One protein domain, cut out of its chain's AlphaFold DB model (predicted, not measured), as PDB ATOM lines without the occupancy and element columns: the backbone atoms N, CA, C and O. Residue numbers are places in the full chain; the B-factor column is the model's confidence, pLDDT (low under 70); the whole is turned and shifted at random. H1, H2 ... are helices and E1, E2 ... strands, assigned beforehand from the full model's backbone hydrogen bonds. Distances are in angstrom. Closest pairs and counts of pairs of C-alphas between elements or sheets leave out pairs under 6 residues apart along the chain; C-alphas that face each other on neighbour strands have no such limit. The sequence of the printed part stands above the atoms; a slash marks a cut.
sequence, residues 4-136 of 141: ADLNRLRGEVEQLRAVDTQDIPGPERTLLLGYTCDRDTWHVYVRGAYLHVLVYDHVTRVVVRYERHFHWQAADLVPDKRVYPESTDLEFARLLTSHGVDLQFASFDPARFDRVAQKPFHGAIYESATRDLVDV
ATOM      1  N   ALA A   4     -20.948  -7.761 -11.880       87.44
ATOM      2  CA  ALA A   4     -20.728  -8.421 -13.164       87.44
ATOM      3  C   ALA A   4     -21.023  -9.928 -13.075       87.44
ATOM      4  O   ALA A   4     -21.682 -10.468 -13.960       87.44
ATOM      5  N   ASP A   5     -20.627 -10.577 -11.976       87.50
ATOM      6  CA  ASP A   5     -20.944 -11.983 -11.706       87.50
ATOM      7  C   ASP A   5     -22.460 -12.201 -11.608       87.50
ATOM      8  O   ASP A   5     -22.984 -13.149 -12.186       87.50
ATOM      9  N   LEU A   6     -23.174 -11.301 -10.920       84.69
ATOM     10  CA  LEU A   6     -24.635 -11.356 -10.793       84.69
ATOM     11  C   LEU A   6     -25.339 -11.192 -12.143       84.69
ATOM     12  O   LEU A   6     -26.263 -11.940 -12.448       84.69
ATOM     13  N   ASN A   7     -24.903 -10.232 -12.962       86.00
ATOM     14  CA  ASN A   7     -25.477 -10.031 -14.293       86.00
ATOM     15  C   ASN A   7     -25.204 -11.225 -15.218       86.00
ATOM     16  O   ASN A   7     -26.092 -11.608 -15.975       86.00
ATOM     17  N   ARG A   8     -24.014 -11.834 -15.131       86.06
ATOM     18  CA  ARG A   8     -23.678 -13.046 -15.885       86.06
ATOM     19  C   ARG A   8     -24.566 -14.220 -15.478       86.06
ATOM     20  O   ARG A   8     -25.189 -14.820 -16.343       86.06
ATOM     21  N   LEU A   9     -24.679 -14.493 -14.177       82.62
ATOM     22  CA  LEU A   9     -25.544 -15.557 -13.658       82.62
ATOM     23  C   LEU A   9     -27.010 -15.338 -14.047       82.62
ATOM     24  O   LEU A   9     -27.692 -16.290 -14.404       82.62
ATOM     25  N   ARG A  10     -27.490 -14.087 -14.023       80.50
ATOM     26  CA  ARG A  10     -28.844 -13.760 -14.488       80.50
ATOM     27  C   ARG A  10     -29.026 -14.108 -15.966       80.50
ATOM     28  O   ARG A  10     -29.989 -14.788 -16.289       80.50
ATOM     29  N   GLY A  11     -28.092 -13.708 -16.831       75.38
ATOM     30  CA  GLY A  11     -28.149 -14.034 -18.259       75.38
ATOM     31  C   GLY A  11     -28.078 -15.540 -18.539       75.38
ATOM     32  O   GLY A  11     -28.814 -16.040 -19.381       75.38
ATOM     33  N   GLU A  12     -27.249 -16.280 -17.797       80.62
ATOM     34  CA  GLU A  12     -27.170 -17.746 -17.888       80.62
ATOM     35  C   GLU A  12     -28.502 -18.403 -17.476       80.62
ATOM     36  O   GLU A  12     -28.985 -19.304 -18.156       80.62
ATOM     37  N   VAL A  13     -29.144 -17.920 -16.405       78.62
ATOM     38  CA  VAL A  13     -30.463 -18.411 -15.968       78.62
ATOM     39  C   VAL A  13     -31.565 -18.064 -16.972       78.62
ATOM     40  O   VAL A  13     -32.428 -18.898 -17.227       78.62
ATOM     41  N   GLU A  14     -31.549 -16.861 -17.548       77.06
ATOM     42  CA  GLU A  14     -32.509 -16.439 -18.579       77.06
ATOM     43  C   GLU A  14     -32.376 -17.283 -19.854       77.06
ATOM     44  O   GLU A  14     -33.385 -17.680 -20.431       77.06
ATOM     45  N   GLN A  15     -31.152 -17.628 -20.268       74.31
ATOM     46  CA  GLN A  15     -30.935 -18.549 -21.389       74.31
ATOM     47  C   GLN A  15     -31.406 -19.969 -21.069       74.31
ATOM     48  O   GLN A  15     -32.057 -20.599 -21.893       74.31
ATOM     49  N   LEU A  16     -31.140 -20.463 -19.856       78.25
ATOM     50  CA  LEU A  16     -31.598 -21.786 -19.415       78.25
ATOM     51  C   LEU A  16     -33.120 -21.900 -19.290       78.25
ATOM     52  O   LEU A  16     -33.619 -23.007 -19.119       78.25
ATOM     53  N   ARG A  17     -33.861 -20.790 -19.321       90.06
ATOM     54  CA  ARG A  17     -35.331 -20.749 -19.241       90.06
ATOM     55  C   ARG A  17     -35.998 -20.454 -20.571       90.06
ATOM     56  O   ARG A  17     -37.216 -20.277 -20.614       90.06
ATOM     57  N   ALA A  18     -35.213 -20.371 -21.630       93.31
ATOM     58  CA  ALA A  18     -35.754 -20.121 -22.935       93.31
ATOM     59  C   ALA A  18     -36.165 -21.406 -23.649       93.31
ATOM     60  O   ALA A  18     -35.630 -22.479 -23.385       93.31
ATOM     61  N   VAL A  19     -37.125 -21.252 -24.552       96.19
ATOM     62  CA  VAL A  19     -37.663 -22.292 -25.417       96.19
ATOM     63  C   VAL A  19     -37.532 -21.816 -26.853       96.19
ATOM     64  O   VAL A  19     -38.070 -20.763 -27.217       96.19
ATOM     65  N   ASP A  20     -36.848 -22.610 -27.667       95.44
ATOM     66  CA  ASP A  20     -36.727 -22.408 -29.101       95.44
ATOM     67  C   ASP A  20     -37.702 -23.313 -29.862       95.44
ATOM     68  O   ASP A  20     -38.064 -24.406 -29.425       95.44
ATOM     69  N   THR A  21     -38.107 -22.906 -31.066       94.88
ATOM     70  CA  THR A  21     -38.940 -23.763 -31.933       94.88
ATOM     71  C   THR A  21     -38.304 -25.113 -32.248       94.88
ATOM     72  O   THR A  21     -39.018 -26.079 -32.505       94.88
ATOM     73  N   GLN A  22     -36.973 -25.200 -32.221       94.94
ATOM     74  CA  GLN A  22     -36.234 -26.439 -32.464       94.94
ATOM     75  C   GLN A  22     -36.387 -27.461 -31.328       94.94
ATOM     76  O   GLN A  22     -36.269 -28.659 -31.586       94.94
ATOM     77  N   ASP A  23     -36.716 -27.012 -30.114       93.94
ATOM     78  CA  ASP A  23     -36.976 -27.884 -28.962       93.94
ATOM     79  C   ASP A  23     -38.338 -28.590 -29.063       93.94
ATOM     80  O   ASP A  23     -38.656 -29.478 -28.270       93.94
ATOM     81  N   ILE A  24     -39.160 -28.203 -30.046       95.81
ATOM     82  CA  ILE A  24     -40.546 -28.641 -30.211       95.81
ATOM     83  C   ILE A  24     -40.676 -29.372 -31.553       95.81
ATOM     84  O   ILE A  24     -41.181 -28.819 -32.534       95.81
ATOM     85  N   PRO A  25     -40.216 -30.632 -31.636       93.50
ATOM     86  CA  PRO A  25     -40.283 -31.389 -32.872       93.50
ATOM     87  C   PRO A  25     -41.729 -31.734 -33.249       93.50
ATOM     88  O   PRO A  25     -42.658 -31.724 -32.430       93.50
ATOM     89  N   GLY A  26     -41.899 -32.119 -34.513       94.31
ATOM     90  CA  GLY A  26     -43.154 -32.643 -35.037       94.31
ATOM     91  C   GLY A  26     -43.961 -31.623 -35.844       94.31
ATOM     92  O   GLY A  26     -43.425 -30.603 -36.276       94.31
ATOM     93  N   PRO A  27     -45.234 -31.939 -36.124       96.19
ATOM     94  CA  PRO A  27     -46.079 -31.114 -36.972       96.19
ATOM     95  C   PRO A  27     -46.540 -29.838 -36.259       96.19
ATOM     96  O   PRO A  27     -46.514 -29.739 -35.026       96.19
ATOM     97  N   GLU A  28     -47.024 -28.895 -37.070       96.94
ATOM     98  CA  GLU A  28     -47.737 -27.705 -36.609       96.94
ATOM     99  C   GLU A  28     -48.968 -28.098 -35.791       96.94
ATOM    100  O   GLU A  28     -49.749 -28.958 -36.212       96.94
ATOM    101  N   ARG A  29     -49.127 -27.486 -34.616       97.44
ATOM    102  CA  ARG A  29     -50.205 -27.808 -33.678       97.44
ATOM    103  C   ARG A  29     -50.340 -26.776 -32.564       97.44
ATOM    104  O   ARG A  29     -49.424 -25.986 -32.319       97.44
ATOM    105  N   THR A  30     -51.458 -26.832 -31.846       98.12
ATOM    106  CA  THR A  30     -51.596 -26.221 -30.523       98.12
ATOM    107  C   THR A  30     -50.634 -26.887 -29.552       98.12
ATOM    108  O   THR A  30     -50.599 -28.107 -29.426       98.12
ATOM    109  N   LEU A  31     -49.875 -26.061 -28.843       98.38
ATOM    110  CA  LEU A  31     -48.963 -26.495 -27.795       98.38
ATOM    111  C   LEU A  31     -49.574 -26.280 -26.413       98.38
ATOM    112  O   LEU A  31     -49.428 -27.115 -25.526       98.38
ATOM    113  N   LEU A  32     -50.292 -25.172 -26.236       98.44
ATOM    114  CA  LEU A  32     -50.943 -24.828 -24.981       98.44
ATOM    115  C   LEU A  32     -52.154 -23.947 -25.270       98.44
ATOM    116  O   LEU A  32     -52.069 -22.970 -26.014       98.44
ATOM    117  N   LEU A  33     -53.285 -24.284 -24.660       98.19
ATOM    118  CA  LEU A  33     -54.485 -23.459 -24.693       98.19
ATOM    119  C   LEU A  33     -54.951 -23.214 -23.266       98.19
ATOM    120  O   LEU A  33     -55.043 -24.138 -22.464       98.19
ATOM    121  N   GLY A  34     -55.271 -21.972 -22.951       97.94
ATOM    122  CA  GLY A  34     -55.710 -21.562 -21.631       97.94
ATOM    123  C   GLY A  34     -56.452 -20.244 -21.683       97.94
ATOM    124  O   GLY A  34     -56.977 -19.848 -22.725       97.94
ATOM    125  N   TYR A  35     -56.507 -19.569 -20.546       98.00
ATOM    126  CA  TYR A  35     -57.155 -18.276 -20.446       98.00
ATOM    127  C   TYR A  35     -56.542 -17.424 -19.347       98.00
ATOM    128  O   TYR A  35     -55.990 -17.954 -18.378       98.00
ATOM    129  N   THR A  36     -56.665 -16.110 -19.512       97.88
ATOM    130  CA  THR A  36     -56.148 -15.112 -18.575       97.88
ATOM    131  C   THR A  36     -57.099 -14.864 -17.401       97.88
ATOM    132  O   THR A  36     -58.233 -15.367 -17.367       97.88
ATOM    133  N   CYS A  37     -56.679 -14.060 -16.421       96.81
ATOM    134  CA  CYS A  37     -57.556 -13.564 -15.358       96.81
ATOM    135  C   CYS A  37     -58.810 -12.864 -15.894       96.81
ATOM    136  O   CYS A  37     -59.906 -13.136 -15.383       96.81
ATOM    137  N   ASP A  38     -58.656 -12.104 -16.978       96.19
ATOM    138  CA  ASP A  38     -59.723 -11.390 -17.689       96.19
ATOM    139  C   ASP A  38     -60.576 -12.301 -18.587       96.19
ATOM    140  O   ASP A  38     -61.575 -11.871 -19.155       96.19
ATOM    141  N   ARG A  39     -60.261 -13.605 -18.620       95.06
ATOM    142  CA  ARG A  39     -60.919 -14.638 -19.438       95.06
ATOM    143  C   ARG A  39     -60.712 -14.464 -20.942       95.06
ATOM    144  O   ARG A  39     -61.485 -15.020 -21.726       95.06
ATOM    145  N   ASP A  40     -59.656 -13.772 -21.345       97.62
ATOM    146  CA  ASP A  40     -59.187 -13.851 -22.721       97.62
ATOM    147  C   ASP A  40     -58.618 -15.239 -22.979       97.62
ATOM    148  O   ASP A  40     -58.003 -15.847 -22.101       97.62
ATOM    149  N   THR A  41     -58.814 -15.750 -24.189       97.81
ATOM    150  CA  THR A  41     -58.203 -17.004 -24.614       97.81
ATOM    151  C   THR A  41     -56.716 -16.785 -24.816       97.81
ATOM    152  O   THR A  41     -56.331 -15.900 -25.569       97.81
ATOM    153  N   TRP A  42     -55.890 -17.622 -24.192       98.50
ATOM    154  CA  TRP A  42     -54.447 -17.665 -24.390       98.50
ATOM    155  C   TRP A  42     -54.094 -18.897 -25.214       98.50
ATOM    156  O   TRP A  42     -54.296 -20.025 -24.761       98.50
ATOM    157  N   HIS A  43     -53.586 -18.696 -26.422       98.38
ATOM    158  CA  HIS A  43     -53.286 -19.772 -27.352       98.38
ATOM    159  C   HIS A  43     -51.827 -19.716 -27.791       98.38
ATOM    160  O   HIS A  43     -51.403 -18.772 -28.458       98.38
ATOM    161  N   VAL A  44     -51.082 -20.763 -27.442       98.56
ATOM    162  CA  VAL A  44     -49.733 -21.010 -27.938       98.56
ATOM    163  C   VAL A  44     -49.760 -22.145 -28.940       98.56
ATOM    164  O   VAL A  44     -50.256 -23.239 -28.657       98.56
ATOM    165  N   TYR A  45     -49.205 -21.891 -30.116       98.31
ATOM    166  CA  TYR A  45     -49.115 -22.876 -31.182       98.31
ATOM    167  C   TYR A  45     -47.827 -22.701 -31.981       98.31
ATOM    168  O   TYR A  45     -47.251 -21.612 -32.042       98.31
ATOM    169  N   VAL A  46     -47.376 -23.786 -32.604       97.81
ATOM    170  CA  VAL A  46     -46.243 -23.766 -33.533       97.81
ATOM    171  C   VAL A  46     -46.763 -23.820 -34.962       97.81
ATOM    172  O   VAL A  46     -47.617 -24.647 -35.289       97.81
ATOM    173  N   ARG A  47     -46.271 -22.909 -35.807       95.88
ATOM    174  CA  ARG A  47     -46.584 -22.847 -37.239       95.88
ATOM    175  C   ARG A  47     -45.355 -22.354 -38.004       95.88
ATOM    176  O   ARG A  47     -44.752 -21.335 -37.666       95.88
ATOM    177  N   GLY A  48     -44.965 -23.080 -39.043       93.56
ATOM    178  CA  GLY A  48     -43.710 -22.889 -39.750       93.56
ATOM    179  C   GLY A  48     -42.531 -22.965 -38.785       93.56
ATOM    180  O   GLY A  48     -42.379 -23.928 -38.043       93.56
ATOM    181  N   ALA A  49     -41.700 -21.926 -38.791       94.88
ATOM    182  CA  ALA A  49     -40.512 -21.855 -37.949       94.88
ATOM    183  C   ALA A  49     -40.709 -21.023 -36.667       94.88
ATOM    184  O   ALA A  49     -39.720 -20.694 -36.018       94.88
ATOM    185  N   TYR A  50     -41.950 -20.664 -36.312       97.00
ATOM    186  CA  TYR A  50     -42.251 -19.743 -35.211       97.00
ATOM    187  C   TYR A  50     -43.148 -20.366 -34.138       97.00
ATOM    188  O   TYR A  50     -44.067 -21.133 -34.436       97.00
ATOM    189  N   LEU A  51     -42.921 -19.942 -32.891       97.81
ATOM    190  CA  LEU A  51     -43.888 -20.051 -31.807       97.81
ATOM    191  C   LEU A  51     -44.754 -18.804 -31.793       97.81
ATOM    192  O   LEU A  51     -44.245 -17.680 -31.754       97.81
ATOM    193  N   HIS A  52     -46.059 -19.019 -31.795       98.12
ATOM    194  CA  HIS A  52     -47.062 -17.972 -31.771       98.12
ATOM    195  C   HIS A  52     -47.701 -17.912 -30.391       98.12
ATOM    196  O   HIS A  52     -48.143 -18.940 -29.885       98.12
ATOM    197  N   VAL A  53     -47.796 -16.709 -29.827       98.38
ATOM    198  CA  VAL A  53     -48.620 -16.405 -28.654       98.38
ATOM    199  C   VAL A  53     -49.738 -15.487 -29.116       98.38
ATOM    200  O   VAL A  53     -49.500 -14.368 -29.575       98.38
ATOM    201  N   LEU A  54     -50.964 -15.981 -29.020       98.12
ATOM    202  CA  LEU A  54     -52.166 -15.289 -29.446       98.12
ATOM    203  C   LEU A  54     -53.134 -15.171 -28.270       98.12
ATOM    204  O   LEU A  54     -53.544 -16.177 -27.692       98.12
ATOM    205  N   VAL A  55     -53.521 -13.938 -27.954       98.00
ATOM    206  CA  VAL A  55     -54.505 -13.612 -26.924       98.00
ATOM    207  C   VAL A  55     -55.684 -12.897 -27.565       98.00
ATOM    208  O   VAL A  55     -55.497 -11.902 -28.270       98.00
ATOM    209  N   TYR A  56     -56.892 -13.399 -27.338       97.06
ATOM    210  CA  TYR A  56     -58.113 -12.819 -27.892       97.06
ATOM    211  C   TYR A  56     -59.304 -13.006 -26.965       97.06
ATOM    212  O   TYR A  56     -59.417 -14.013 -26.265       97.06
ATOM    213  N   ASP A  57     -60.222 -12.050 -27.011       95.50
ATOM    214  CA  ASP A  57     -61.459 -12.120 -26.248       95.50
ATOM    215  C   ASP A  57     -62.327 -13.281 -26.765       95.50
ATOM    216  O   ASP A  57     -62.564 -13.436 -27.967       95.50
ATOM    217  N   HIS A  58     -62.793 -14.136 -25.855       87.31
ATOM    218  CA  HIS A  58     -63.496 -15.369 -26.220       87.31
ATOM    219  C   HIS A  58     -64.912 -15.136 -26.773       87.31
ATOM    220  O   HIS A  58     -65.471 -16.050 -27.380       87.31
ATOM    221  N   VAL A  59     -65.498 -13.949 -26.569       88.69
ATOM    222  CA  VAL A  59     -66.871 -13.613 -26.987       88.69
ATOM    223  C   VAL A  59     -66.864 -12.863 -28.316       88.69
ATOM    224  O   VAL A  59     -67.487 -13.275 -29.287       88.69
ATOM    225  N   THR A  60     -66.157 -11.742 -28.346       92.75
ATOM    226  CA  THR A  60     -66.049 -10.802 -29.461       92.75
ATOM    227  C   THR A  60     -65.019 -11.228 -30.493       92.75
ATOM    228  O   THR A  60     -65.048 -10.709 -31.606       92.75
ATOM    229  N   ARG A  61     -64.114 -12.156 -30.140       89.50
ATOM    230  CA  ARG A  61     -63.030 -12.638 -31.009       89.50
ATOM    231  C   ARG A  61     -62.055 -11.530 -31.423       89.50
ATOM    232  O   ARG A  61     -61.311 -11.683 -32.385       89.50
ATOM    233  N   VAL A  62     -62.019 -10.424 -30.682       93.06
ATOM    234  CA  VAL A  62     -61.055  -9.344 -30.905       93.06
ATOM    235  C   VAL A  62     -59.679  -9.780 -30.409       93.06
ATOM    236  O   VAL A  62     -59.534 -10.257 -29.283       93.06
ATOM    237  N   VAL A  63     -58.660  -9.598 -31.249       95.38
ATOM    238  CA  VAL A  63     -57.263  -9.854 -30.883       95.38
ATOM    239  C   VAL A  63     -56.795  -8.801 -29.884       95.38
ATOM    240  O   VAL A  63     -56.768  -7.611 -30.191       95.38
ATOM    241  N   VAL A  64     -56.395  -9.257 -28.700       95.56
ATOM    242  CA  VAL A  64     -55.827  -8.431 -27.627       95.56
ATOM    243  C   VAL A  64     -54.311  -8.339 -27.781       95.56
ATOM    244  O   VAL A  64     -53.723  -7.267 -27.645       95.56
ATOM    245  N   ARG A  65     -53.667  -9.466 -28.100       95.56
ATOM    246  CA  ARG A  65     -52.216  -9.564 -28.283       95.56
ATOM    247  C   ARG A  65     -51.901 -10.638 -29.311       95.56
ATOM    248  O   ARG A  65     -52.485 -11.716 -29.285       95.56
ATOM    249  N   TYR A  66     -50.938 -10.367 -30.179       96.75
ATOM    250  CA  TYR A  66     -50.365 -11.382 -31.048       96.75
ATOM    251  C   TYR A  66     -48.876 -11.136 -31.230       96.75
ATOM    252  O   TYR A  66     -48.460 -10.057 -31.651       96.75
ATOM    253  N   GLU A  67     -48.089 -12.163 -30.947       97.25
ATOM    254  CA  GLU A  67     -46.648 -12.161 -31.133       97.25
ATOM    255  C   GLU A  67     -46.194 -13.501 -31.699       97.25
ATOM    256  O   GLU A  67     -46.788 -14.548 -31.435       97.25
ATOM    257  N   ARG A  68     -45.116 -13.470 -32.483       97.06
ATOM    258  CA  ARG A  68     -44.443 -14.682 -32.939       97.06
ATOM    259  C   ARG A  68     -42.940 -14.491 -32.870       97.06
ATOM    260  O   ARG A  68     -42.425 -13.516 -33.415       97.06
ATOM    261  N   HIS A  69     -42.256 -15.447 -32.262       97.38
ATOM    262  CA  HIS A  69     -40.804 -15.442 -32.117       97.38
ATOM    263  C   HIS A  69     -40.265 -16.850 -32.362       97.38
ATOM    264  O   HIS A  69     -40.991 -17.839 -32.251       97.38
ATOM    265  N   PHE A  70     -38.991 -16.938 -32.729       95.75
ATOM    266  CA  PHE A  70     -38.272 -18.217 -32.766       95.75
ATOM    267  C   PHE A  70     -37.927 -18.711 -31.358       95.75
ATOM    268  O   PHE A  70     -37.851 -19.914 -31.140       95.75
ATOM    269  N   HIS A  71     -37.758 -17.758 -30.442       94.88
ATOM    270  CA  HIS A  71     -37.241 -17.932 -29.097       94.88
ATOM    271  C   HIS A  71     -38.147 -17.192 -28.116       94.88
ATOM    272  O   HIS A  71     -38.465 -16.020 -28.335       94.88
ATOM    273  N   TRP A  72     -38.541 -17.861 -27.041       97.38
ATOM    274  CA  TRP A  72     -39.381 -17.301 -25.987       97.38
ATOM    275  C   TRP A  72     -38.800 -17.621 -24.620       97.38
ATOM    276  O   TRP A  72     -38.233 -18.690 -24.420       97.38
ATOM    277  N   GLN A  73     -39.016 -16.745 -23.644       96.62
ATOM    278  CA  GLN A  73     -38.912 -17.169 -22.252       96.62
ATOM    279  C   GLN A  73     -40.074 -18.117 -21.949       96.62
ATOM    280  O   GLN A  73     -41.221 -17.807 -22.268       96.62
ATOM    281  N   ALA A  74     -39.805 -19.257 -21.310       96.69
ATOM    282  CA  ALA A  74     -40.830 -20.257 -21.011       96.69
ATOM    283  C   ALA A  74     -42.010 -19.666 -20.212       96.69
ATOM    284  O   ALA A  74     -43.164 -20.024 -20.437       96.69
ATOM    285  N   ALA A  75     -41.725 -18.722 -19.308       95.81
ATOM    286  CA  ALA A  75     -42.734 -18.031 -18.506       95.81
ATOM    287  C   ALA A  75     -43.674 -17.135 -19.335       95.81
ATOM    288  O   ALA A  75     -44.807 -16.906 -18.925       95.81
ATOM    289  N   ASP A  76     -43.243 -16.675 -20.509       96.88
ATOM    290  CA  ASP A  76     -44.054 -15.839 -21.400       96.88
ATOM    291  C   ASP A  76     -44.966 -16.671 -22.316       96.88
ATOM    292  O   ASP A  76     -45.716 -16.105 -23.109       96.88
ATOM    293  N   LEU A  77     -44.909 -18.006 -22.229       97.88
ATOM    294  CA  LEU A  77     -45.737 -18.936 -23.006       97.88
ATOM    295  C   LEU A  77     -46.971 -19.418 -22.229       97.88
ATOM    296  O   LEU A  77     -47.799 -20.148 -22.777       97.88
ATOM    297  N   VAL A  78     -47.133 -19.013 -20.970       97.50
ATOM    298  CA  VAL A  78     -48.239 -19.454 -20.112       97.50
ATOM    299  C   VAL A  78     -49.149 -18.288 -19.733       97.50
ATOM    300  O   VAL A  78     -48.664 -17.175 -19.531       97.50
ATOM    301  N   PRO A  79     -50.471 -18.505 -19.625       97.69
ATOM    302  CA  PRO A  79     -51.371 -17.478 -19.128       97.69
ATOM    303  C   PRO A  79     -51.154 -17.236 -17.633       97.69
ATOM    304  O   PRO A  79     -50.694 -18.107 -16.897       97.69
ATOM    305  N   ASP A  80     -51.619 -16.085 -17.161       96.81
ATOM    306  CA  ASP A  80     -51.589 -15.693 -15.748       96.81
ATOM    307  C   ASP A  80     -52.628 -16.419 -14.867       96.81
ATOM    308  O   ASP A  80     -52.666 -16.203 -13.655       96.81
ATOM    309  N   LYS A  81     -53.481 -17.276 -15.451       96.94
ATOM    310  CA  LYS A  81     -54.528 -18.001 -14.721       96.94
ATOM    311  C   LYS A  81     -54.476 -19.509 -14.880       96.94
ATOM    312  O   LYS A  81     -54.053 -20.179 -13.942       96.94
ATOM    313  N   ARG A  82     -55.019 -20.069 -15.969       97.94
ATOM    314  CA  ARG A  82     -55.119 -21.530 -16.120       97.94
ATOM    315  C   ARG A  82     -55.009 -22.008 -17.558       97.94
ATOM    316  O   ARG A  82     -55.434 -21.323 -18.485       97.94
ATOM    317  N   VAL A  83     -54.527 -23.237 -17.709       98.12
ATOM    318  CA  VAL A  83     -54.439 -23.970 -18.977       98.12
ATOM    319  C   VAL A  83     -55.414 -25.146 -19.010       98.12
ATOM    320  O   VAL A  83     -55.729 -25.739 -17.976       98.12
ATOM    321  N   TYR A  84     -55.928 -25.477 -20.189       98.06
ATOM    322  CA  TYR A  84     -56.839 -26.597 -20.408       98.06
ATOM    323  C   TYR A  84     -56.028 -27.881 -20.632       98.06
ATOM    324  O   TYR A  84     -55.323 -27.970 -21.646       98.06
ATOM    325  N   PRO A  85     -56.088 -28.877 -19.727       97.88
ATOM    326  CA  PRO A  85     -55.262 -30.080 -19.842       97.88
ATOM    327  C   PRO A  85     -55.556 -30.872 -21.122       97.88
ATOM    328  O   PRO A  85     -54.635 -31.350 -21.771       97.88
ATOM    329  N   GLU A  86     -56.816 -30.942 -21.547       97.00
ATOM    330  CA  GLU A  86     -57.244 -31.617 -22.776       97.00
ATOM    331  C   GLU A  86     -56.824 -30.914 -24.076       97.00
ATOM    332  O   GLU A  86     -57.043 -31.440 -25.164       97.00
ATOM    333  N   SER A  87     -56.276 -29.702 -23.989       97.19
ATOM    334  CA  SER A  87     -55.827 -28.917 -25.144       97.19
ATOM    335  C   SER A  87     -54.370 -28.474 -25.030       97.19
ATOM    336  O   SER A  87     -53.957 -27.569 -25.754       97.19
ATOM    337  N   THR A  88     -53.607 -29.103 -24.138       97.56
ATOM    338  CA  THR A  88     -52.183 -28.838 -23.926       97.56
ATOM    339  C   THR A  88     -51.370 -30.045 -24.383       97.56
ATOM    340  O   THR A  88     -51.674 -31.181 -24.022       97.56
ATOM    341  N   ASP A  89     -50.335 -29.800 -25.182       97.75
ATOM    342  CA  ASP A  89     -49.394 -30.827 -25.617       97.75
ATOM    343  C   ASP A  89     -48.549 -31.297 -24.423       97.75
ATOM    344  O   ASP A  89     -47.959 -30.493 -23.696       97.75
ATOM    345  N   LEU A  90     -48.510 -32.613 -24.201       96.12
ATOM    346  CA  LEU A  90     -47.854 -33.197 -23.032       96.12
ATOM    347  C   LEU A  90     -46.342 -32.944 -23.018       96.12
ATOM    348  O   LEU A  90     -45.780 -32.656 -21.960       96.12
ATOM    349  N   GLU A  91     -45.676 -33.068 -24.165       97.56
ATOM    350  CA  GLU A  91     -44.224 -32.897 -24.241       97.56
ATOM    351  C   GLU A  91     -43.848 -31.424 -24.097       97.56
ATOM    352  O   GLU A  91     -42.896 -31.094 -23.392       97.56
ATOM    353  N   PHE A  92     -44.659 -30.518 -24.642       97.94
ATOM    354  CA  PHE A  92     -44.497 -29.090 -24.415       97.94
ATOM    355  C   PHE A  92     -44.727 -28.701 -22.946       97.94
ATOM    356  O   PHE A  92     -43.944 -27.941 -22.378       97.94
ATOM    357  N   ALA A  93     -45.739 -29.267 -22.280       97.94
ATOM    358  CA  ALA A  93     -45.953 -29.040 -20.850       97.94
ATOM    359  C   ALA A  93     -44.758 -29.512 -20.001       97.94
ATOM    360  O   ALA A  93     -44.347 -28.831 -19.054       97.94
ATOM    361  N   ARG A  94     -44.163 -30.658 -20.356       96.88
ATOM    362  CA  ARG A  94     -42.938 -31.168 -19.718       96.88
ATOM    363  C   ARG A  94     -41.744 -30.253 -19.960       96.88
ATOM    364  O   ARG A  94     -41.011 -29.983 -19.011       96.88
ATOM    365  N   LEU A  95     -41.582 -29.752 -21.185       96.56
ATOM    366  CA  LEU A  95     -40.538 -28.792 -21.535       96.56
ATOM    367  C   LEU A  95     -40.644 -27.542 -20.653       96.56
ATOM    368  O   LEU A  95     -39.700 -27.229 -19.930       96.56
ATOM    369  N   LEU A  96     -41.816 -26.905 -20.591       97.19
ATOM    370  CA  LEU A  96     -42.046 -25.734 -19.731       97.19
ATOM    371  C   LEU A  96     -41.739 -26.030 -18.254       97.19
ATOM    372  O   LEU A  96     -41.054 -25.249 -17.589       97.19
ATOM    373  N   THR A  97     -42.165 -27.193 -17.758       95.75
ATOM    374  CA  THR A  97     -41.880 -27.624 -16.381       95.75
ATOM    375  C   THR A  97     -40.376 -27.789 -16.135       95.75
ATOM    376  O   THR A  97     -39.878 -27.377 -15.088       95.75
ATOM    377  N   SER A  98     -39.619 -28.330 -17.098       94.62
ATOM    378  CA  SER A  98     -38.156 -28.440 -16.982       94.62
ATOM    379  C   SER A  98     -37.439 -27.086 -16.964       94.62
ATOM    380  O   SER A  98     -36.371 -26.977 -16.364       94.62
ATOM    381  N   HIS A  99     -38.065 -26.037 -17.506       94.31
ATOM    382  CA  HIS A  99     -37.608 -24.648 -17.398       94.31
ATOM    383  C   HIS A  99     -38.113 -23.935 -16.128       94.31
ATOM    384  O   HIS A  99     -37.903 -22.732 -15.956       94.31
ATOM    385  N   GLY A 100     -38.742 -24.663 -15.199       93.69
ATOM    386  CA  GLY A 100     -39.204 -24.136 -13.915       93.69
ATOM    387  C   GLY A 100     -40.524 -23.370 -13.983       93.69
ATOM    388  O   GLY A 100     -40.810 -22.587 -13.077       93.69
ATOM    389  N   VAL A 101     -41.314 -23.569 -15.041       95.56
ATOM    390  CA  VAL A 101     -42.661 -23.001 -15.160       95.56
ATOM    391  C   VAL A 101     -43.673 -23.938 -14.507       95.56
ATOM    392  O   VAL A 101     -43.733 -25.121 -14.833       95.56
ATOM    393  N   ASP A 102     -44.485 -23.398 -13.602       94.38
ATOM    394  CA  ASP A 102     -45.580 -24.129 -12.965       94.38
ATOM    395  C   ASP A 102     -46.890 -23.919 -13.738       94.38
ATOM    396  O   ASP A 102     -47.389 -22.797 -13.859       94.38
ATOM    397  N   LEU A 103     -47.444 -25.003 -14.283       96.50
ATOM    398  CA  LEU A 103     -48.666 -24.974 -15.083       96.50
ATOM    399  C   LEU A 103     -49.895 -25.201 -14.206       96.50
ATOM    400  O   LEU A 103     -50.160 -26.299 -13.719       96.50
ATOM    401  N   GLN A 104     -50.707 -24.158 -14.072       97.69
ATOM    402  CA  GLN A 104     -51.971 -24.218 -13.348       97.69
ATOM    403  C   GLN A 104     -53.074 -24.769 -14.263       97.69
ATOM    404  O   GLN A 104     -53.598 -24.064 -15.124       97.69
ATOM    405  N   PHE A 105     -53.450 -26.035 -14.095       97.88
ATOM    406  CA  PHE A 105     -54.474 -26.662 -14.936       97.88
ATOM    407  C   PHE A 105     -55.904 -26.360 -14.463       97.88
ATOM    408  O   PHE A 105     -56.212 -26.308 -13.269       97.88
ATOM    409  N   ALA A 106     -56.813 -26.176 -15.417       97.56
ATOM    410  CA  ALA A 106     -58.248 -26.264 -15.186       97.56
ATOM    411  C   ALA A 106     -58.688 -27.729 -15.007       97.56
ATOM    412  O   ALA A 106     -57.927 -28.664 -15.252       97.56
ATOM    413  N   SER A 107     -59.936 -27.936 -14.578       97.88
ATOM    414  CA  SER A 107     -60.543 -29.268 -14.590       97.88
ATOM    415  C   SER A 107     -60.641 -29.782 -16.023       97.88
ATOM    416  O   SER A 107     -61.020 -29.027 -16.914       97.88
ATOM    417  N   PHE A 108     -60.323 -31.061 -16.214       97.50
ATOM    418  CA  PHE A 108     -60.433 -31.725 -17.507       97.50
ATOM    419  C   PHE A 108     -61.884 -31.729 -18.003       97.50
ATOM    420  O   PHE A 108     -62.791 -32.104 -17.256       97.50
ATOM    421  N   ASP A 109     -62.082 -31.345 -19.264       97.12
ATOM    422  CA  ASP A 109     -63.377 -31.367 -19.948       97.12
ATOM    423  C   ASP A 109     -63.383 -32.444 -21.054       97.12
ATOM    424  O   ASP A 109     -62.821 -32.223 -22.133       97.12
ATOM    425  N   PRO A 110     -64.048 -33.599 -20.836       96.81
ATOM    426  CA  PRO A 110     -64.154 -34.652 -21.846       96.81
ATOM    427  C   PRO A 110     -64.816 -34.176 -23.141       96.81
ATOM    428  O   PRO A 110     -64.401 -34.568 -24.226       96.81
ATOM    429  N   ALA A 111     -65.803 -33.278 -23.049       95.56
ATOM    430  CA  ALA A 111     -66.485 -32.778 -24.232       95.56
ATOM    431  C   ALA A 111     -65.550 -31.902 -25.075       95.56
ATOM    432  O   ALA A 111     -65.638 -31.920 -26.302       95.56
ATOM    433  N   ARG A 112     -64.652 -31.124 -24.450       92.75
ATOM    434  CA  ARG A 112     -63.608 -30.406 -25.197       92.75
ATOM    435  C   ARG A 112     -62.620 -31.378 -25.817       92.75
ATOM    436  O   ARG A 112     -62.333 -31.208 -26.999       92.75
ATOM    437  N   PHE A 113     -62.144 -32.369 -25.064       94.94
ATOM    438  CA  PHE A 113     -61.231 -33.386 -25.585       94.94
ATOM    439  C   PHE A 113     -61.786 -34.017 -26.868       94.94
ATOM    440  O   PHE A 113     -61.128 -33.963 -27.902       94.94
ATOM    441  N   ASP A 114     -63.033 -34.488 -26.845       95.38
ATOM    442  CA  ASP A 114     -63.670 -35.120 -28.006       95.38
ATOM    443  C   ASP A 114     -63.771 -34.176 -29.217       95.38
ATOM    444  O   ASP A 114     -63.570 -34.597 -30.357       95.38
ATOM    445  N   ARG A 115     -64.027 -32.876 -28.992       92.12
ATOM    446  CA  ARG A 115     -64.091 -31.867 -30.068       92.12
ATOM    447  C   ARG A 115     -62.742 -31.594 -30.727       92.12
ATOM    448  O   ARG A 115     -62.726 -31.172 -31.884       92.12
ATOM    449  N   VAL A 116     -61.636 -31.741 -29.998       92.25
ATOM    450  CA  VAL A 116     -60.313 -31.277 -30.451       92.25
ATOM    451  C   VAL A 116     -59.304 -32.396 -30.685       92.25
ATOM    452  O   VAL A 116     -58.335 -32.163 -31.392       92.25
ATOM    453  N   ALA A 117     -59.543 -33.617 -30.196       89.81
ATOM    454  CA  ALA A 117     -58.579 -34.723 -30.220       89.81
ATOM    455  C   ALA A 117     -58.044 -35.095 -31.616       89.81
ATOM    456  O   ALA A 117     -56.969 -35.676 -31.724       89.81
ATOM    457  N   GLN A 118     -58.794 -34.791 -32.679       90.81
ATOM    458  CA  GLN A 118     -58.403 -35.060 -34.070       90.81
ATOM    459  C   GLN A 118     -57.999 -33.792 -34.839       90.81
ATOM    460  O   GLN A 118     -57.836 -33.833 -36.059       90.81
ATOM    461  N   LYS A 119     -57.868 -32.653 -34.153       93.19
ATOM    462  CA  LYS A 119     -57.520 -31.363 -34.751       93.19
ATOM    463  C   LYS A 119     -56.087 -30.994 -34.379       93.19
ATOM    464  O   LYS A 119     -55.724 -31.117 -33.217       93.19
ATOM    465  N   PRO A 120     -55.278 -30.476 -35.317       94.94
ATOM    466  CA  PRO A 120     -53.959 -29.958 -34.971       94.94
ATOM    467  C   PRO A 120     -54.057 -28.683 -34.126       94.94
ATOM    468  O   PRO A 120     -53.226 -28.470 -33.251       94.94
ATOM    469  N   PHE A 121     -55.076 -27.845 -34.354       96.31
ATOM    470  CA  PHE A 121     -55.284 -26.602 -33.613       96.31
ATOM    471  C   PHE A 121     -56.595 -26.647 -32.822       96.31
ATOM    472  O   PHE A 121     -57.655 -26.961 -33.361       96.31
ATOM    473  N   HIS A 122     -56.519 -26.330 -31.532       95.31
ATOM    474  CA  HIS A 122     -57.623 -26.418 -30.571       95.31
ATOM    475  C   HIS A 122     -58.306 -25.063 -30.303       95.31
ATOM    476  O   HIS A 122     -59.234 -24.978 -29.497       95.31
ATOM    477  N   GLY A 123     -57.846 -24.002 -30.965       93.12
ATOM    478  CA  GLY A 123     -58.400 -22.652 -30.909       93.12
ATOM    479  C   GLY A 123     -58.101 -21.882 -32.194       93.12
ATOM    480  O   GLY A 123     -57.481 -22.416 -33.115       93.12
ATOM    481  N   ALA A 124     -58.523 -20.619 -32.239       94.31
ATOM    482  CA  ALA A 124     -58.257 -19.735 -33.371       94.31
ATOM    483  C   ALA A 124     -56.758 -19.562 -33.610       94.31
ATOM    484  O   ALA A 124     -55.996 -19.439 -32.650       94.31
ATOM    485  N   ILE A 125     -56.346 -19.465 -34.867       95.06
ATOM    486  CA  ILE A 125     -54.996 -19.037 -35.234       95.06
ATOM    487  C   ILE A 125     -55.052 -17.656 -35.876       95.06
ATOM    488  O   ILE A 125     -56.066 -17.258 -36.444       95.06
ATOM    489  N   TYR A 126     -53.947 -16.923 -35.804       93.75
ATOM    490  CA  TYR A 126     -53.838 -15.623 -36.448       93.75
ATOM    491  C   TYR A 126     -53.310 -15.777 -37.875       93.75
ATOM    492  O   TYR A 126     -52.208 -16.297 -38.086       93.75
ATOM    493  N   GLU A 127     -54.072 -15.294 -38.853       91.25
ATOM    494  CA  GLU A 127     -53.660 -15.272 -40.252       91.25
ATOM    495  C   GLU A 127     -53.079 -13.900 -40.599       91.25
ATOM    496  O   GLU A 127     -53.762 -12.877 -40.614       91.25
ATOM    497  N   SER A 128     -51.772 -13.858 -40.865       82.50
ATOM    498  CA  SER A 128     -51.053 -12.586 -41.027       82.50
ATOM    499  C   SER A 128     -51.397 -11.878 -42.338       82.50
ATOM    500  O   SER A 128     -51.272 -10.656 -42.410       82.50
ATOM    501  N   ALA A 129     -51.830 -12.626 -43.359       83.06
ATOM    502  CA  ALA A 129     -52.233 -12.062 -44.645       83.06
ATOM    503  C   ALA A 129     -53.522 -11.231 -44.536       83.06
ATOM    504  O   ALA A 129     -53.617 -10.162 -45.135       83.06
ATOM    505  N   THR A 130     -54.491 -11.704 -43.748       84.94
ATOM    506  CA  THR A 130     -55.790 -11.045 -43.542       84.94
ATOM    507  C   THR A 130     -55.846 -10.224 -42.257       84.94
ATOM    508  O   THR A 130     -56.739  -9.396 -42.116       84.94
ATOM    509  N   ARG A 131     -54.868 -10.404 -41.356       83.38
ATOM    510  CA  ARG A 131     -54.839  -9.833 -39.999       83.38
ATOM    511  C   ARG A 131     -56.086 -10.191 -39.197       83.38
ATOM    512  O   ARG A 131     -56.636  -9.347 -38.496       83.38
ATOM    513  N   ASP A 132     -56.515 -11.439 -39.327       88.31
ATOM    514  CA  ASP A 132     -57.759 -11.917 -38.741       88.31
ATOM    515  C   ASP A 132     -57.560 -13.243 -38.003       88.31
ATOM    516  O   ASP A 132     -56.577 -13.964 -38.222       88.31
ATOM    517  N   LEU A 133     -58.505 -13.552 -37.121       90.06
ATOM    518  CA  LEU A 133     -58.616 -14.856 -36.496       90.06
ATOM    519  C   LEU A 133     -59.291 -15.828 -37.451       90.06
ATOM    520  O   LEU A 133     -60.392 -15.589 -37.937       90.06
ATOM    521  N   VAL A 134     -58.648 -16.968 -37.658       90.31
ATOM    522  CA  VAL A 134     -59.202 -18.058 -38.451       90.31
ATOM    523  C   VAL A 134     -59.375 -19.259 -37.541       90.31
ATOM    524  O   VAL A 134     -58.428 -19.705 -36.887       90.31
ATOM    525  N   ASP A 135     -60.592 -19.789 -37.493       83.06
ATOM    526  CA  ASP A 135     -60.815 -21.113 -36.936       83.06
ATOM    527  C   ASP A 135     -60.327 -22.136 -37.952       83.06
ATOM    528  O   ASP A 135     -60.762 -22.159 -39.104       83.06
ATOM    529  N   VAL A 136     -59.388 -22.979 -37.535       73.00
ATOM    530  CA  VAL A 136     -58.947 -24.090 -38.374       73.00
ATOM    531  C   VAL A 136     -60.041 -25.154 -38.304       73.00
ATOM    532  O   VAL A 136     -60.037 -26.015 -37.424       73.00
TER     533      VAL A 136
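What this domain is: This is residues 4 to 136 of the 141 residues of an uncharacterized protein of Streptomyces sp. SID7760 (UniProt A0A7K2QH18). A twisted sheet of four strands, E2 to E5, lies in a compact body, and residues 4 to 12 of H1 stick out from that body as a free arm. The small strand pair E1 and E6 lies near one end of the sheet, H2 and H3 graze the sheet, the hairpin E7 and E8 packs on E4 and E5, and H4 lies far from the sheet. The printed part has 133 residues, with four named helices and eight named strands in the order H1 E1 E2 E3 E4 E5 E6 H2 H3 H4 E7 E8; the large sheet runs E2 - E3 - E4 - E5, all antiparallel, and the class is mixed, helices and strands. The whole is compact, with a radius of gyration of the C-alphas of 15.1 A and spans of 50 by 35 by 32 A, the longest including the arm.

Where its parts are: Find C-alpha 4 at (-20.728, -8.421, -13.164); from there H1 runs through residues 4 to 16, 18.3 A long. E1 follows at residues 18 to 20. Look for E2 from C-alpha 29 at (-50.205, -27.808, -33.678) to residue 35, 17.7 A. Next come E3, residues 40 to 47, 21.2 A; E4, residues 50 to 57, 22.5 A; and E5, residues 63 to 69, 17.4 A. E6 is residues 71 to 73, and H2 follows at once at residues 74 to 77. H3 takes residues 90 to 98, 12.4 A, and H4 residues 110 to 116, 10.0 A. Last come E7, residues 125 to 127, and E8, residues 132 to 134, ending at C-alpha 134, (-59.202, -18.058, -38.451).

How they stand to each other: Begin with the sheet E2 E3 E4 E5, a meander, each strand the antiparallel neighbour of the one before; it is twisted, its C-alphas lying up to 4.5 A off its best plane. In the hairpin E2 and E3, at 167 degrees, look at N 34 and O 42, 2.8 A apart, within hydrogen-bond range. In the hairpin E3 and E4, at 159 degrees, N 43 and O 54 are 2.8 A apart, and in the hairpin E4 and E5, at 172 degrees, N 53 and O 67 are 2.9 A apart, both within range. Beside edge strand E2, its residues 34 to 35 pair antiparallel with residues 82 to 83. H3 only grazes the sheet, with residues 90 to 93; the closest C-alphas of H3 and E2 are those of Phe 92 and Leu 31, 6.2 A apart. H2 also only grazes it, with residues 76 to 77, and is close to but not clearly touching H3, the closest C-alphas being Ala 74 and Leu 96, 5.8 A. E5 and E6 meet only through their link; E6 is the antiparallel neighbour of E1, with N 19 and O 72 at 2.8 A, within range. The closest C-alphas of E4 and E7 are Leu 54 and Tyr 126, 7.2 A; in the hairpin E7 and E8, at 131 degrees, N 125 and O 134 are 2.9 A apart, within range. H1 and H4 are not on the sheet, and H3 and H4 are apart. In H1, H3 and H4 every O i to N i+4 pair is within hydrogen-bond range, while H2 is too short for such a pair.

The domain as a whole: The C-alphas farthest apart are those of Ala 4 and Ala 111, 53.0 A. Without residues 4 to 12, which stand free, the body spans 39 by 35 by 29 A. The printed part has no cut. The links H2 to H3 and H3 to H4 are long, 12 and 11 residues. The mean pLDDT of the printed part is 93.7, no printed residue is under 70, and H1 has a mean of 81.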